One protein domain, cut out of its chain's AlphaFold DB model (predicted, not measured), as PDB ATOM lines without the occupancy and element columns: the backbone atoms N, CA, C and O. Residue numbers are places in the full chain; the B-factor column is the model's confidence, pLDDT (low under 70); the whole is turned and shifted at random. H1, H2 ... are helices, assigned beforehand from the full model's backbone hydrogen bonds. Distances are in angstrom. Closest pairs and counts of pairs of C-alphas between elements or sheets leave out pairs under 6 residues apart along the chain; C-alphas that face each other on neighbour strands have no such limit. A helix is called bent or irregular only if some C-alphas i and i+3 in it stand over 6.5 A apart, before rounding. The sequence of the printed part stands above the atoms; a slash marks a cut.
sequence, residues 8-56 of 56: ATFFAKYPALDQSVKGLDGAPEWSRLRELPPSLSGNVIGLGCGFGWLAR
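AT A GLANCE: This is residues 8 to 56 of the 56 residues of an uncharacterized protein of Fusarium oxysporum (UniProt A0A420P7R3). Four short helices, H1 to H4, follow one another along an arc, and a long stretch with no named element, residues 34 to 56, swings out beyond H4 and folds back along the inner side of that arc as a wide open loop. Residues 8 to 13 of H1 stick out at one end, and residues 31 to 43, of which 31 to 33 belong to H4, stick out at the other. The printed part has 49 residues with four named helices, in the order H1, H2, H3, H4, and no named strand; the class is all helix, though only 21 of the 49 residues are in named elements. The whole is loose, with a radius of gyration of the C-alphas of 12.5 A, and elongated, spanning 37 by 21 by 13 A.

IN THESE COORDINATES: H1 covers residues 8 to 16, from C-alpha 8 at (-12.824, 20.046, 105.449) to C-alpha 16 at (-7.696, 7.327, 102.467), 14.0 A from first to last C-alpha. H1 is irregular: C-alphas 12 and 15 are 7.0 A apart. H2 is residues 18 to 21, 5.2 A long, and H3 is residues 23 to 26, 5.4 A long. H4 is residues 30 to 33, 4.9 A long, and ends with C-alpha 33 at (-25.334, -4.504, 96.534). Residues 34 to 56 follow, ending with C-alpha 56 at (-18.889, 5.382, 85.013).

HOW THE PARTS SIT: H1 and H2 are close but not clearly touching, and their closest C-alphas, those of Pro 15 and Val 21, are 6.9 A apart. H2 and H3 touch only at the corner by their link, with the C-alphas of Gln 19 and Gly 26 closest at 4.1 A. H3 and H4 are close but not clearly touching, with the C-alphas of Leu 24 and Trp 30 closest at 6.3 A. H1 is apart from H3 and from H4, and H2 is apart from H4. In H1, 3 of 5 pairs of O i and N i+4 are within hydrogen-bond range, while H2, H3 and H4 are too short for such a pair.

THE WHOLE: The two C-alphas farthest apart are those of Thr 9 and Ser 39, at 38.0 A, and the first and last printed C-alphas, those of Ala 8 and Arg 56, are 25.9 A apart. Without the stretches that stand free, the body has 30 residues and spans 25 by 17 by 13 A. The links from H1 to H2, H2 to H3 and H3 to H4 are tight. The printed part has no cut, and Arg 56 is the chain's last residue. The mean pLDDT of the printed part is 89.6, and residue 56 is under 70.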
ATOM      1  N   ALA A   8     -14.087  20.140 106.184       94.62
ATOM      2  CA  ALA A   8     -12.824  20.046 105.449       94.62
ATOM      3  C   ALA A   8     -11.893  18.942 105.992       94.62
ATOM      4  O   ALA A   8     -11.165  18.315 105.223       94.62
ATOM      5  N   THR A   9     -11.938  18.664 107.298       94.62
ATOM      6  CA  THR A   9     -11.125  17.620 107.936       94.62
ATOM      7  C   THR A   9     -11.580  16.232 107.503       94.62
ATOM      8  O   THR A   9     -10.751  15.366 107.217       94.62
ATOM      9  N   PHE A  10     -12.893  16.013 107.430       93.50
ATOM     10  CA  PHE A  10     -13.468  14.789 106.891       93.50
ATOM     11  C   PHE A  10     -13.053  14.590 105.433       93.50
ATOM     12  O   PHE A  10     -12.515  13.536 105.090       93.50
ATOM     13  N   PHE A  11     -13.217  15.612 104.587       93.25
ATOM     14  CA  PHE A  11     -12.887  15.501 103.164       93.25
ATOM     15  C   PHE A  11     -11.388  15.333 102.898       93.25
ATOM     16  O   PHE A  11     -11.028  14.649 101.946       93.25
ATOM     17  N   ALA A  12     -10.507  15.854 103.757       96.31
ATOM     18  CA  ALA A  12      -9.069  15.589 103.672       96.31
ATOM     19  C   ALA A  12      -8.714  14.114 103.943       96.31
ATOM     20  O   ALA A  12      -7.744  13.598 103.394       96.31
ATOM     21  N   LYS A  13      -9.502  13.421 104.778       95.88
ATOM     22  CA  LYS A  13      -9.304  11.999 105.117       95.88
ATOM     23  C   LYS A  13     -10.047  11.047 104.180       95.88
ATOM     24  O   LYS A  13      -9.650   9.893 104.050       95.88
ATOM     25  N   TYR A  14     -11.102  11.518 103.521       94.88
ATOM     26  CA  TYR A  14     -11.962  10.718 102.648       94.88
ATOM     27  C   TYR A  14     -11.216   9.907 101.558       94.88
ATOM     28  O   TYR A  14     -11.565   8.742 101.346       94.88
ATOM     29  N   PRO A  15     -10.156  10.426 100.896       96.00
ATOM     30  CA  PRO A  15      -9.398   9.657  99.907       96.00
ATOM     31  C   PRO A  15      -8.658   8.443 100.483       96.00
ATOM     32  O   PRO A  15      -8.323   7.536  99.731       96.00
ATOM     33  N   ALA A  16      -8.404   8.416 101.795       96.31
ATOM     34  CA  ALA A  16      -7.696   7.327 102.467       96.31
ATOM     35  C   ALA A  16      -8.619   6.183 102.922       96.31
ATOM     36  O   ALA A  16      -8.134   5.190 103.461       96.31
ATOM     37  N   LEU A  17      -9.938   6.309 102.739       94.81
ATOM     38  CA  LEU A  17     -10.871   5.221 103.026       94.81
ATOM     39  C   LEU A  17     -10.626   4.039 102.082       94.81
ATOM     40  O   LEU A  17     -10.308   4.222 100.908       94.81
ATOM     41  N   ASP A  18     -10.840   2.821 102.575       95.44
ATOM     42  CA  ASP A  18     -10.595   1.599 101.802       95.44
ATOM     43  C   ASP A  18     -11.372   1.575 100.478       95.44
ATOM     44  O   ASP A  18     -10.791   1.274  99.440       95.44
ATOM     45  N   GLN A  19     -12.641   1.983 100.479       93.56
ATOM     46  CA  GLN A  19     -13.466   2.113  99.269       93.56
ATOM     47  C   GLN A  19     -12.941   3.156  98.262       93.56
ATOM     48  O   GLN A  19     -13.213   3.068  97.065       93.56
ATOM     49  N   SER A  20     -12.186   4.152  98.732       94.44
ATOM     50  CA  SER A  20     -11.554   5.164  97.883       94.44
ATOM     51  C   SER A  20     -10.298   4.602  97.212       94.44
ATOM     52  O   SER A  20     -10.100   4.816  96.018       94.44
ATOM     53  N   VAL A  21      -9.487   3.844  97.961       95.62
ATOM     54  CA  VAL A  21      -8.179   3.324  97.521       95.62
ATOM     55  C   VAL A  21      -8.295   2.004  96.755       95.62
ATOM     56  O   VAL A  21      -7.700   1.841  95.694       95.62
ATOM     57  N   LYS A  22      -9.050   1.047  97.295       96.06
ATOM     58  CA  LYS A  22      -9.198  -0.324  96.775       96.06
ATOM     59  C   LYS A  22     -10.413  -0.466  95.851       96.06
ATOM     60  O   LYS A  22     -10.711  -1.556  95.370       96.06
ATOM     61  N   GLY A  23     -11.136   0.629  95.622       93.56
ATOM     62  CA  GLY A  23     -12.359   0.645  94.837       93.56
ATOM     63  C   GLY A  23     -13.433  -0.279  95.396       93.56
ATOM     64  O   GLY A  23     -13.641  -0.361  96.604       93.56
ATOM     65  N   LEU A  24     -14.111  -0.985  94.494       92.69
ATOM     66  CA  LEU A  24     -15.212  -1.889  94.814       92.69
ATOM     67  C   LEU A  24     -14.822  -3.041  95.762       92.69
ATOM     68  O   LEU A  24     -15.674  -3.517  96.507       92.69
ATOM     69  N   ASP A  25     -13.552  -3.452  95.792       94.00
ATOM     70  CA  ASP A  25     -13.060  -4.481  96.723       94.00
ATOM     71  C   ASP A  25     -12.853  -3.941  98.151       94.00
ATOM     72  O   ASP A  25     -12.813  -4.708  99.111       94.00
ATOM     73  N   GLY A  26     -12.740  -2.617  98.306       94.25
ATOM     74  CA  GLY A  26     -12.690  -1.933  99.602       94.25
ATOM     75  C   GLY A  26     -14.050  -1.461 100.116       94.25
ATOM     76  O   GLY A  26     -14.109  -0.891 101.203       94.25
ATOM     77  N   ALA A  27     -15.121  -1.659  99.342       93.50
ATOM     78  CA  ALA A  27     -16.483  -1.273  99.693       93.50
ATOM     79  C   ALA A  27     -17.217  -2.468 100.338       93.50
ATOM     80  O   ALA A  27     -17.643  -3.382  99.623       93.50
ATOM     81  N   PRO A  28     -17.363  -2.518 101.677       91.12
ATOM     82  CA  PRO A  28     -17.925  -3.680 102.373       91.12
ATOM     83  C   PRO A  28     -19.368  -3.998 101.954       91.12
ATOM     84  O   PRO A  28     -19.788  -5.155 101.967       91.12
ATOM     85  N   GLU A  29     -20.130  -2.990 101.542       90.38
ATOM     86  CA  GLU A  29     -21.501  -3.130 101.066       90.38
ATOM     87  C   GLU A  29     -21.599  -3.747  99.661       90.38
ATOM     88  O   GLU A  29     -22.651  -4.270  99.285       90.38
ATOM     89  N   TRP A  30     -20.521  -3.717  98.874       90.75
ATOM     90  CA  TRP A  30     -20.582  -3.989  97.440       90.75
ATOM     91  C   TRP A  30     -20.961  -5.430  97.096       90.75
ATOM     92  O   TRP A  30     -21.744  -5.667  96.175       90.75
ATOM     93  N   SER A  31     -20.460  -6.409  97.852       89.94
ATOM     94  CA  SER A  31     -20.829  -7.817  97.664       89.94
ATOM     95  C   SER A  31     -22.332  -8.032  97.785       89.94
ATOM     96  O   SER A  31     -22.899  -8.740  96.963       89.94
ATOM     97  N   ARG A  32     -22.990  -7.342  98.725       91.38
ATOM     98  CA  ARG A  32     -24.442  -7.420  98.877       91.38
ATOM     99  C   ARG A  32     -25.178  -6.588  97.828       91.38
ATOM    100  O   ARG A  32     -26.179  -7.048  97.291       91.38
ATOM    101  N   LEU A  33     -24.698  -5.383  97.520       87.81
ATOM    102  CA  LEU A  33     -25.334  -4.504  96.534       87.81
ATOM    103  C   LEU A  33     -25.375  -5.118  95.132       87.81
ATOM    104  O   LEU A  33     -26.378  -4.948  94.447       87.81
ATOM    105  N   ARG A  34     -24.342  -5.866  94.719       86.69
ATOM    106  CA  ARG A  34     -24.309  -6.567  93.420       86.69
ATOM    107  C   ARG A  34     -25.446  -7.565  93.218       86.69
ATOM    108  O   ARG A  34     -25.773  -7.875  92.080       86.69
ATOM    109  N   GLU A  35     -26.024  -8.072  94.299       89.50
ATOM    110  CA  GLU A  35     -27.079  -9.086  94.257       89.50
ATOM    111  C   GLU A  35     -28.485  -8.478  94.136       89.50
ATOM    112  O   GLU A  35     -29.440  -9.200  93.861       89.50
ATOM    113  N   LEU A  36     -28.638  -7.173  94.392       83.19
ATOM    114  CA  LEU A  36     -29.947  -6.529  94.537       83.19
ATOM    115  C   LEU A  36     -30.593  -6.073  93.220       83.19
ATOM    116  O   LEU A  36     -31.791  -6.317  93.055       83.19
ATOM    117  N   PRO A  37     -29.901  -5.375  92.303       76.44
ATOM    118  CA  PRO A  37     -30.566  -4.863  91.118       76.44
ATOM    119  C   PRO A  37     -30.750  -5.977  90.071       76.44
ATOM    120  O   PRO A  37     -29.758  -6.572  89.641       76.44
ATOM    121  N   PRO A  38     -31.982  -6.230  89.573       74.06
ATOM    122  CA  PRO A  38     -32.130  -6.852  88.261       74.06
ATOM    123  C   PRO A  38     -31.496  -5.925  87.209       74.06
ATOM    124  O   PRO A  38     -31.289  -4.743  87.488       74.06
ATOM    125  N   SER A  39     -31.155  -6.456  86.027       77.69
ATOM    126  CA  SER A  39     -30.357  -5.738  85.017       77.69
ATOM    127  C   SER A  39     -30.747  -4.260  84.905       77.69
ATOM    128  O   SER A  39     -31.891  -3.940  84.574       77.69
ATOM    129  N   LEU A  40     -29.803  -3.365  85.189       80.44
ATOM    130  CA  LEU A  40     -30.046  -1.931  85.096       80.44
ATOM    131  C   LEU A  40     -30.196  -1.555  83.617       80.44
ATOM    132  O   LEU A  40     -29.287  -1.780  82.820       80.44
ATOM    133  N   SER A  41     -31.347  -0.995  83.252       83.50
ATOM    134  CA  SER A  41     -31.628  -0.479  81.910       83.50
ATOM    135  C   SER A  41     -32.025   0.994  81.982       83.50
ATOM    136  O   SER A  41     -32.796   1.373  82.863       83.50
ATOM    137  N   GLY A  42     -31.567   1.806  81.028       86.00
ATOM    138  CA  GLY A  42     -31.865   3.242  80.972       86.00
ATOM    139  C   GLY A  42     -30.843   4.107  81.716       86.00
ATOM    140  O   GLY A  42     -29.716   3.684  81.964       86.00
ATOM    141  N   ASN A  43     -31.227   5.345  82.036       89.81
ATOM    142  CA  ASN A  43     -30.332   6.326  82.657       89.81
ATOM    143  C   ASN A  43     -30.233   6.098  84.172       89.81
ATOM    144  O   ASN A  43     -31.250   6.091  84.865       89.81
ATOM    145  N   VAL A  44     -29.009   5.972  84.687       87.25
ATOM    146  CA  VAL A  44     -28.723   5.753  86.113       87.25
ATOM    147  C   VAL A  44     -28.040   6.987  86.698       87.25
ATOM    148  O   VAL A  44     -27.119   7.534  86.096       87.25
ATOM    149  N   ILE A  45     -28.474   7.417  87.887       90.19
ATOM    150  CA  ILE A  45     -27.848   8.510  88.642       90.19
ATOM    151  C   ILE A  45     -27.140   7.963  89.884       90.19
ATOM    152  O   ILE A  45     -27.742   7.274  90.706       90.19
ATOM    153  N   GLY A  46     -25.855   8.284  90.033       88.50
ATOM    154  CA  GLY A  46     -25.081   7.985  91.236       88.50
ATOM    155  C   GLY A  46     -25.073   9.173  92.196       88.50
ATOM    156  O   GLY A  46     -24.409  10.171  91.927       88.50
ATOM    157  N   LEU A  47     -25.780   9.074  93.325       91.56
ATOM    158  CA  LEU A  47     -25.746  10.090  94.384       91.56
ATOM    159  C   LEU A  47     -24.632   9.769  95.380       91.56
ATOM    160  O   LEU A  47     -24.606   8.681  95.947       91.56
ATOM    161  N   GLY A  48     -23.709  10.710  95.591       89.31
ATOM    162  CA  GLY A  48     -22.567  10.482  96.477       89.31
ATOM    163  C   GLY A  48     -21.641   9.368  95.979       89.31
ATOM    164  O   GLY A  48     -21.130   8.595  96.780       89.31
ATOM    165  N   CYS A  49     -21.412   9.279  94.662       90.00
ATOM    166  CA  CYS A  49     -20.627   8.206  94.035       90.00
ATOM    167  C   CYS A  49     -19.126   8.209  94.388       90.00
ATOM    168  O   CYS A  49     -18.383   7.354  93.901       90.00
ATOM    169  N   GLY A  50     -18.671   9.154  95.217       91.25
ATOM    170  CA  GLY A  50     -17.276   9.298  95.618       91.25
ATOM    171  C   GLY A  50     -16.369   9.406  94.395       91.25
ATOM    172  O   GLY A  50     -16.524  10.305  93.573       91.25
ATOM    173  N   PHE A  51     -15.454   8.449  94.254       92.50
ATOM    174  CA  PHE A  51     -14.509   8.368  93.137       92.50
ATOM    175  C   PHE A  51     -15.058   7.650  91.889       92.50
ATOM    176  O   PHE A  51     -14.293   7.283  91.000       92.50
ATOM    177  N   GLY A  52     -16.376   7.441  91.794       91.38
ATOM    178  CA  GLY A  52     -17.026   6.968  90.568       91.38
ATOM    179  C   GLY A  52     -16.871   5.472  90.284       91.38
ATOM    180  O   GLY A  52     -17.167   5.029  89.182       91.38
ATOM    181  N   TRP A  53     -16.446   4.662  91.259       90.06
ATOM    182  CA  TRP A  53     -16.335   3.205  91.089       90.06
ATOM    183  C   TRP A  53     -17.676   2.541  90.732       90.06
ATOM    184  O   TRP A  53     -17.710   1.618  89.924       90.06
ATOM    185  N   LEU A  54     -18.752   3.069  91.331       83.06
ATOM    186  CA  LEU A  54     -20.174   2.834  91.055       83.06
ATOM    187  C   LEU A  54     -20.612   3.104  89.607       83.06
ATOM    188  O   LEU A  54     -21.255   2.310  88.925       83.06
ATOM    189  N   ALA A  55     -20.343   4.340  89.214       78.62
ATOM    190  CA  ALA A  55     -21.030   5.045  88.154       78.62
ATOM    191  C   ALA A  55     -19.957   5.629  87.241       78.62
ATOM    192  O   ALA A  55     -19.343   6.644  87.576       78.62
ATOM    193  N   ARG A  56     -19.711   4.933  86.134       63.03
ATOM    194  CA  ARG A  56     -18.889   5.382  85.013       63.03
ATOM    195  C   ARG A  56     -19.757   5.513  83.779       63.03
ATOM    196  O   ARG A  56     -20.617   4.624  83.593       63.03
TER     197      ARG A  56